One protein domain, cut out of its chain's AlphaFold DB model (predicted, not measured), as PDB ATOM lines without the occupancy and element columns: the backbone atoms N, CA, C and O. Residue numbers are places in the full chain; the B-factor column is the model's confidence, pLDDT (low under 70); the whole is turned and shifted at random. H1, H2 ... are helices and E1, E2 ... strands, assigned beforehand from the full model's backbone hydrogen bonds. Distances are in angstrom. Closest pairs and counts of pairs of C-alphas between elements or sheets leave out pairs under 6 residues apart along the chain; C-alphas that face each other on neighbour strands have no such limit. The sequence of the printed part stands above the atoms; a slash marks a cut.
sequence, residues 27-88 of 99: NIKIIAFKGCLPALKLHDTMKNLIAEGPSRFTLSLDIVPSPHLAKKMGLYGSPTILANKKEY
ATOM      1  N   ASN A  27       4.003  32.156 -37.238       89.00
ATOM      2  CA  ASN A  27       2.769  32.810 -37.653       89.00
ATOM      3  C   ASN A  27       2.380  32.345 -39.055       89.00
ATOM      4  O   ASN A  27       3.174  32.480 -39.989       89.00
ATOM      5  N   ILE A  28       1.167  31.819 -39.183       90.38
ATOM      6  CA  ILE A  28       0.545  31.478 -40.453       90.38
ATOM      7  C   ILE A  28      -0.612  32.446 -40.675       90.38
ATOM      8  O   ILE A  28      -1.508  32.572 -39.841       90.38
ATOM      9  N   LYS A  29      -0.607  33.112 -41.822       92.25
ATOM     10  CA  LYS A  29      -1.670  34.010 -42.248       92.25
ATOM     11  C   LYS A  29      -2.242  33.529 -43.570       92.25
ATOM     12  O   LYS A  29      -1.508  33.392 -44.544       92.25
ATOM     13  N   ILE A  30      -3.549  33.320 -43.601       92.44
ATOM     14  CA  ILE A  30      -4.313  33.087 -44.823       92.44
ATOM     15  C   ILE A  30      -4.916  34.428 -45.234       92.44
ATOM     16  O   ILE A  30      -5.526  35.111 -44.415       92.44
ATOM     17  N   ILE A  31      -4.739  34.820 -46.488       90.12
ATOM     18  CA  ILE A  31      -5.327  36.026 -47.064       90.12
ATOM     19  C   ILE A  31      -6.276  35.598 -48.176       90.12
ATOM     20  O   ILE A  31      -5.916  34.769 -49.013       90.12
ATOM     21  N   ALA A  32      -7.488  36.143 -48.186       90.12
ATOM     22  CA  ALA A  32      -8.501  35.750 -49.154       90.12
ATOM     23  C   ALA A  32      -9.427  36.897 -49.548       90.12
ATOM     24  O   ALA A  32      -9.597  37.866 -48.812       90.12
ATOM     25  N   PHE A  33     -10.079  36.763 -50.701       84.62
ATOM     26  CA  PHE A  33     -11.186  37.645 -51.068       84.62
ATOM     27  C   PHE A  33     -12.462  37.283 -50.307       84.62
ATOM     28  O   PHE A  33     -12.690  36.126 -49.936       84.62
ATOM     29  N   LYS A  34     -13.340  38.276 -50.124       80.19
ATOM     30  CA  LYS A  34     -14.678  38.042 -49.571       80.19
ATOM     31  C   LYS A  34     -15.408  36.977 -50.402       80.19
ATOM     32  O   LYS A  34     -15.527  37.112 -51.613       80.19
ATOM     33  N   GLY A  35     -15.903  35.934 -49.734       79.94
ATOM     34  CA  GLY A  35     -16.634  34.834 -50.373       79.94
ATOM     35  C   GLY A  35     -15.769  33.684 -50.904       79.94
ATOM     36  O   GLY A  35     -16.312  32.752 -51.490       79.94
ATOM     37  N   CYS A  36     -14.448  33.691 -50.687       84.69
ATOM     38  CA  CYS A  36     -13.585  32.573 -51.075       84.69
ATOM     39  C   CYS A  36     -13.817  31.347 -50.168       84.69
ATOM     40  O   CYS A  36     -13.166  31.183 -49.136       84.69
ATOM     41  N   LEU A  37     -14.744  30.467 -50.560       88.31
ATOM     42  CA  LEU A  37     -15.054  29.237 -49.821       88.31
ATOM     43  C   LEU A  37     -13.831  28.328 -49.584       88.31
ATOM     44  O   LEU A  37     -13.704  27.826 -48.466       88.31
ATOM     45  N   PRO A  38     -12.909  28.125 -50.553       88.75
ATOM     46  CA  PRO A  38     -11.694  27.346 -50.309       88.75
ATOM     47  C   PRO A  38     -10.831  27.907 -49.174       88.75
ATOM     48  O   PRO A  38     -10.322  27.143 -48.360       88.75
ATOM     49  N   ALA A  39     -10.717  29.235 -49.063       90.25
ATOM     50  CA  ALA A  39      -9.939  29.872 -48.004       90.25
ATOM     51  C   ALA A  39     -10.550  29.665 -46.614       90.25
ATOM     52  O   ALA A  39      -9.821  29.427 -45.654       90.25
ATOM     53  N   LEU A  40     -11.881  29.738 -46.515       90.56
ATOM     54  CA  LEU A  40     -12.596  29.493 -45.261       90.56
ATOM     55  C   LEU A  40     -12.412  28.044 -44.806       90.56
ATOM     56  O   LEU A  40     -12.012  27.804 -43.671       90.56
ATOM     57  N   LYS A  41     -12.606  27.086 -45.722       92.88
ATOM     58  CA  LYS A  41     -12.381  25.662 -45.436       92.88
ATOM     59  C   LYS A  41     -10.942  25.395 -44.998       92.88
ATOM     60  O   LYS A  41     -10.731  24.720 -43.997       92.88
ATOM     61  N   LEU A  42      -9.965  25.960 -45.711       91.06
ATOM     62  CA  LEU A  42      -8.554  25.835 -45.355       91.06
ATOM     63  C   LEU A  42      -8.278  26.382 -43.950       91.06
ATOM     64  O   LEU A  42      -7.608  25.719 -43.162       91.06
ATOM     65  N   HIS A  43      -8.801  27.565 -43.626       92.75
ATOM     66  CA  HIS A  43      -8.641  28.160 -42.303       92.75
ATOM     67  C   HIS A  43      -9.183  27.249 -41.199       92.75
ATOM     68  O   HIS A  43      -8.485  27.012 -40.214       92.75
ATOM     69  N   ASP A  44     -10.378  26.691 -41.377       93.50
ATOM     70  CA  ASP A  44     -10.986  25.812 -40.377       93.50
ATOM     71  C   ASP A  44     -10.207  24.499 -40.221       93.50
ATOM     72  O   ASP A  44      -9.925  24.078 -39.096       93.50
ATOM     73  N   THR A  45      -9.762  23.892 -41.326       91.44
ATOM     74  CA  THR A  45      -8.886  22.711 -41.289       91.44
ATOM     75  C   THR A  45      -7.585  23.003 -40.540       91.44
ATOM     76  O   THR A  45      -7.196  22.242 -39.655       91.44
ATOM     77  N   MET A  46      -6.914  24.116 -40.848       90.38
ATOM     78  CA  MET A  46      -5.658  24.484 -40.187       90.38
ATOM     79  C   MET A  46      -5.855  24.819 -38.711       90.38
ATOM     80  O   MET A  46      -4.996  24.494 -37.891       90.38
ATOM     81  N   LYS A  47      -6.981  25.443 -38.357       91.94
ATOM     82  CA  LYS A  47      -7.331  25.745 -36.970       91.94
ATOM     83  C   LYS A  47      -7.429  24.466 -36.139       91.94
ATOM     84  O   LYS A  47      -6.867  24.428 -35.048       91.94
ATOM     85  N   ASN A  48      -8.073  23.428 -36.670       89.88
ATOM     86  CA  ASN A  48      -8.187  22.134 -35.992       89.88
ATOM     87  C   ASN A  48      -6.815  21.464 -35.833       89.88
ATOM     88  O   ASN A  48      -6.448  21.078 -34.729       89.88
ATOM     89  N   LEU A  49      -6.006  21.439 -36.898       86.88
ATOM     90  CA  LEU A  49      -4.654  20.868 -36.851       86.88
ATOM     91  C   LEU A  49      -3.737  21.572 -35.839       86.88
ATOM     92  O   LEU A  49      -2.919  20.930 -35.186       86.88
ATOM     93  N   ILE A  50      -3.853  22.896 -35.707       86.94
ATOM     94  CA  ILE A  50      -3.068  23.669 -34.735       86.94
ATOM     95  C   ILE A  50      -3.579  23.442 -33.309       86.94
ATOM     96  O   ILE A  50      -2.768  23.406 -32.389       86.94
ATOM     97  N   ALA A  51      -4.891  23.273 -33.124       84.25
ATOM     98  CA  ALA A  51      -5.480  22.973 -31.821       84.25
ATOM     99  C   ALA A  51      -5.094  21.574 -31.309       84.25
ATOM    100  O   ALA A  51      -4.894  21.401 -30.110       84.25
ATOM    101  N   GLU A  52      -4.961  20.599 -32.210       82.31
ATOM    102  CA  GLU A  52      -4.510  19.233 -31.898       82.31
ATOM    103  C   GLU A  52      -2.977  19.119 -31.787       82.31
ATOM    104  O   GLU A  52      -2.450  18.154 -31.233       82.31
ATOM    105  N   GLY A  53      -2.250  20.100 -32.329       70.19
ATOM    106  CA  GLY A  53      -0.797  20.113 -32.423       70.19
ATOM    107  C   GLY A  53      -0.085  20.880 -31.300       70.19
ATOM    108  O   GLY A  53      -0.697  21.438 -30.390       70.19
ATOM    109  N   PRO A  54       1.258  20.948 -31.347       67.06
ATOM    110  CA  PRO A  54       2.026  21.750 -30.403       67.06
ATOM    111  C   PRO A  54       1.664  23.239 -30.533       67.06
ATOM    112  O   PRO A  54       1.584  23.760 -31.646       67.06
ATOM    113  N   SER A  55       1.561  23.943 -29.396       69.38
ATOM    114  CA  SER A  55       1.187  25.370 -29.236       69.38
ATOM    115  C   SER A  55       2.150  26.395 -29.869       69.38
ATOM    116  O   SER A  55       2.214  27.557 -29.478       69.38
ATOM    117  N   ARG A  56       2.931  25.974 -30.863       81.25
ATOM    118  CA  ARG A  56       3.993  26.738 -31.524       81.25
ATOM    119  C   ARG A  56       3.508  27.495 -32.761       81.25
ATOM    120  O   ARG A  56       4.337  28.092 -33.447       81.25
ATOM    121  N   PHE A  57       2.213  27.470 -33.068       83.75
ATOM    122  CA  PHE A  57       1.649  28.102 -34.259       83.75
ATOM    123  C   PHE A  57       0.508  29.052 -33.905       83.75
ATOM    124  O   PHE A  57      -0.340  28.739 -33.077       83.75
ATOM    125  N   THR A  58       0.461  30.195 -34.585       89.00
ATOM    126  CA  THR A  58      -0.694  31.103 -34.571       89.00
ATOM    127  C   THR A  58      -1.265  31.195 -35.973       89.00
ATOM    128  O   THR A  58      -0.496  31.402 -36.915       89.00
ATOM    129  N   LEU A  59      -2.587  31.102 -36.103       92.06
ATOM    130  CA  LEU A  59      -3.300  31.212 -37.371       92.06
ATOM    131  C   LEU A  59      -4.149  32.484 -37.404       92.06
ATOM    132  O   LEU A  59      -4.847  32.784 -36.438       92.06
ATOM    133  N   SER A  60      -4.114  33.206 -38.521       93.75
ATOM    134  CA  SER A  60      -4.997  34.349 -38.787       93.75
ATOM    135  C   SER A  60      -5.561  34.295 -40.205       93.75
ATOM    136  O   SER A  60      -4.864  33.857 -41.122       93.75
ATOM    137  N   LEU A  61      -6.777  34.807 -40.391       93.00
ATOM    138  CA  LEU A  61      -7.431  34.978 -41.688       93.00
ATOM    139  C   LEU A  61      -7.699  36.465 -41.945       93.00
ATOM    140  O   LEU A  61      -8.460  37.085 -41.205       93.00
ATOM    141  N   ASP A  62      -7.128  37.004 -43.020       92.56
ATOM    142  CA  ASP A  62      -7.365  38.376 -43.468       92.56
ATOM    143  C   ASP A  62      -8.247  38.360 -44.724       92.56
ATOM    144  O   ASP A  62      -7.901  37.756 -45.745       92.56
ATOM    145  N   ILE A  63      -9.389  39.049 -44.666       90.56
ATOM    146  CA  ILE A  63     -10.292  39.204 -45.810       90.56
ATOM    147  C   ILE A  63     -10.028  40.535 -46.506       90.56
ATOM    148  O   ILE A  63     -10.216  41.609 -45.934       90.56
ATOM    149  N   VAL A  64      -9.638  40.464 -47.774       88.31
ATOM    150  CA  VAL A  64      -9.405  41.626 -48.628       88.31
ATOM    151  C   VAL A  64     -10.736  42.059 -49.264       88.31
ATOM    152  O   VAL A  64     -11.370  41.265 -49.965       88.31
ATOM    153  N   PRO A  65     -11.181  43.314 -49.055       81.75
ATOM    154  CA  PRO A  65     -12.508  43.771 -49.465       81.75
ATOM    155  C   PRO A  65     -12.603  44.167 -50.944       81.75
ATOM    156  O   PRO A  65     -13.710  44.362 -51.438       81.75
ATOM    157  N   SER A  66     -11.481  44.330 -51.659       79.75
ATOM    158  CA  SER A  66     -11.499  44.714 -53.076       79.75
ATOM    159  C   SER A  66     -10.265  44.243 -53.861       79.75
ATOM    160  O   SER A  66      -9.171  44.150 -53.295       79.75
ATOM    161  N   PRO A  67     -10.394  44.036 -55.186       75.12
ATOM    162  CA  PRO A  67      -9.262  43.721 -56.065       75.12
ATOM    163  C   PRO A  67      -8.165  44.796 -56.078       75.12
ATOM    164  O   PRO A  67      -6.981  44.478 -56.176       75.12
ATOM    165  N   HIS A  68      -8.533  46.076 -55.935       77.81
ATOM    166  CA  HIS A  68      -7.570  47.185 -55.879       77.81
ATOM    167  C   HIS A  68      -6.623  47.062 -54.683       77.81
ATOM    168  O   HIS A  68      -5.415  47.258 -54.821       77.81
ATOM    169  N   LEU A  69      -7.161  46.697 -53.513       77.94
ATOM    170  CA  LEU A  69      -6.337  46.490 -52.325       77.94
ATOM    171  C   LEU A  69      -5.449  45.248 -52.476       77.94
ATOM    172  O   LEU A  69      -4.272  45.320 -52.136       77.94
ATOM    173  N   ALA A  70      -5.961  44.161 -53.060       78.31
ATOM    174  CA  ALA A  70      -5.154  42.971 -53.339       78.31
ATOM    175  C   ALA A  70      -3.958  43.278 -54.249       78.31
ATOM    176  O   ALA A  70      -2.834  42.904 -53.924       78.31
ATOM    177  N   LYS A  71      -4.165  44.054 -55.323       75.88
ATOM    178  CA  LYS A  71      -3.075  44.492 -56.205       75.88
ATOM    179  C   LYS A  71      -2.032  45.336 -55.465       75.88
ATOM    180  O   LYS A  71      -0.839  45.121 -55.659       75.88
ATOM    181  N   LYS A  72      -2.456  46.261 -54.594       80.00
ATOM    182  CA  LYS A  72      -1.538  47.043 -53.739       80.00
ATOM    183  C   LYS A  72      -0.745  46.167 -52.765       80.00
ATOM    184  O   LYS A  72       0.391  46.501 -52.448       80.00
ATOM    185  N   MET A  73      -1.334  45.063 -52.310       76.25
ATOM    186  CA  MET A  73      -0.688  44.067 -51.452       76.25
ATOM    187  C   MET A  73       0.156  43.044 -52.234       76.25
ATOM    188  O   MET A  73       0.787  42.197 -51.610       76.25
ATOM    189  N   GLY A  74       0.182  43.108 -53.573       77.62
ATOM    190  CA  GLY A  74       0.901  42.148 -54.417       77.62
ATOM    191  C   GLY A  74       0.274  40.750 -54.438       77.62
ATOM    192  O   GLY A  74       0.982  39.775 -54.656       77.62
ATOM    193  N   LEU A  75      -1.032  40.644 -54.185       75.31
ATOM    194  CA  LEU A  75      -1.765  39.379 -54.178       75.31
ATOM    195  C   LEU A  75      -2.353  39.112 -55.565       75.31
ATOM    196  O   LEU A  75      -3.133  39.918 -56.078       75.31
ATOM    197  N   TYR A  76      -1.997  37.970 -56.151       76.12
ATOM    198  CA  TYR A  76      -2.406  37.578 -57.506       76.12
ATOM    199  C   TYR A  76      -3.350  36.367 -57.536       76.12
ATOM    200  O   TYR A  76      -3.878  36.032 -58.592       76.12
ATOM    201  N   GLY A  77      -3.592  35.737 -56.385       76.25
ATOM    202  CA  GLY A  77      -4.457  34.570 -56.234       76.25
ATOM    203  C   GLY A  77      -5.161  34.555 -54.879       76.25
ATOM    204  O   GLY A  77      -4.919  35.410 -54.029       76.25
ATOM    205  N   SER A  78      -6.074  33.603 -54.690       82.19
ATOM    206  CA  SER A  78      -6.759  33.375 -53.417       82.19
ATOM    207  C   SER A  78      -7.085  31.885 -53.265       82.19
ATOM    208  O   SER A  78      -7.625  31.310 -54.209       82.19
ATOM    209  N   PRO A  79      -6.855  31.282 -52.083       88.06
ATOM    210  CA  PRO A  79      -6.177  31.873 -50.924       88.06
ATOM    211  C   PRO A  79      -4.676  32.118 -51.165       88.06
ATOM    212  O   PRO A  79      -4.025  31.364 -51.879       88.06
ATOM    213  N   THR A  80      -4.119  33.133 -50.506       88.06
ATOM    214  CA  THR A  80      -2.667  33.324 -50.353       88.06
ATOM    215  C   THR A  80      -2.259  32.941 -48.936       88.06
ATOM    216  O   THR A  80      -2.902  33.353 -47.973       88.06
ATOM    217  N   ILE A  81      -1.177  32.175 -48.786       88.62
ATOM    218  CA  ILE A  81      -0.688  31.712 -47.481       88.62
ATOM    219  C   ILE A  81       0.677  32.334 -47.204       88.62
ATOM    220  O   ILE A  81       1.630  32.124 -47.957       88.62
ATOM    221  N   LEU A  82       0.791  33.060 -46.093       87.62
ATOM    222  CA  LEU A  82       2.051  33.585 -45.578       87.62
ATOM    223  C   LEU A  82       2.473  32.806 -44.328       87.62
ATOM    224  O   LEU A  82       1.723  32.738 -43.359       87.62
ATOM    225  N   ALA A  83       3.699  32.292 -44.310       85.50
ATOM    226  CA  ALA A  83       4.351  31.743 -43.127       85.50
ATOM    227  C   ALA A  83       5.506  32.666 -42.716       85.50
ATOM    228  O   ALA A  83       6.418  32.926 -43.501       85.50
ATOM    229  N   ASN A  84       5.475  33.203 -41.493       86.75
ATOM    230  CA  ASN A  84       6.469  34.162 -40.989       86.75
ATOM    231  C   ASN A  84       6.696  35.350 -41.949       86.75
ATOM    232  O   ASN A  84       7.834  35.728 -42.232       86.75
ATOM    233  N   LYS A  85       5.597  35.926 -42.459       82.69
ATOM    234  CA  LYS A  85       5.576  37.032 -43.440       82.69
ATOM    235  C   LYS A  85       6.167  36.697 -44.820       82.69
ATOM    236  O   LYS A  85       6.340  37.605 -45.626       82.69
ATOM    237  N   LYS A  86       6.458  35.426 -45.113       82.69
ATOM    238  CA  LYS A  86       6.883  34.962 -46.440       82.69
ATOM    239  C   LYS A  86       5.778  34.135 -47.074       82.69
ATOM    240  O   LYS A  86       5.226  33.254 -46.425       82.69
ATOM    241  N   GLU A  87       5.456  34.422 -48.326       78.19
ATOM    242  CA  GLU A  87       4.481  33.634 -49.072       78.19
ATOM    243  C   GLU A  87       5.020  32.226 -49.322       78.19
ATOM    244  O   GLU A  87       6.158  32.057 -49.761       78.19
ATOM    245  N   TYR A  88       4.211  31.219 -48.992       72.44
ATOM    246  CA  TYR A  88       4.630  29.817 -49.020       72.44
ATOM    247  C   TYR A  88       4.850  29.282 -50.448       72.44
ATOM    248  O   TYR A  88       5.659  28.380 -50.635       72.44
TER     249      TYR A  88
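This is residues 27 to 88 of the 99 residues of the protein "Putative alkylmercury lyase" of Desulfovibrio ferrophilus (UniProt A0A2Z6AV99). What is the shape? A small three-stranded sheet has one long helix, H1, along one face in two layers; short H2 lies at one end of the length. What is built in? The 62 printed residues have E1, H1, E2, H2, E3, mixed class; the sheet, E2 E1 E3, is mixed. The whole is compact, radius of gyration of the C-alphas 11.9 A, but elongated, 37 by 23 by 14 A.

Which strands pair? E1, residues 27 to 33, is parallel to E2, residues 57 to 64, at 20 degrees; N 30 and O 60, 2.9 A, are within hydrogen-bond range. E1 is antiparallel to E3, residues 80 to 83, at 169 degrees; N 29 and O 82, 2.8 A, are within that range. Where are the helices? H1, residues 37 to 52, is on the sheet at a height of 9.5 A, over E2 and E1; its closest C-alphas to E2 are Ile 50 and Phe 57, 6.5 A. E1, H1, E2 make a strand-helix-strand unit, parallel neighbours joined through a helix, with a right-handed crossover. H2, residues 67 to 72, only grazes the sheet and is apart from H1. In H1 and H2 every O i to N i+4 pair is within range.

Where does E1 begin? C-alpha 27 is at (2.769, 32.810, -37.653); E1 spans 20.0 A, H1 23.1 A, E2 22.6 A. Where does E3 end? C-alpha 83 is at (4.351, 31.743, -43.127).

How far does it reach? The farthest C-alphas, Pro 54 and His 68, are 37.3 A apart. Is it whole? The printed part has no cut and no long link; residues 54 to 55 are under pLDDT 70.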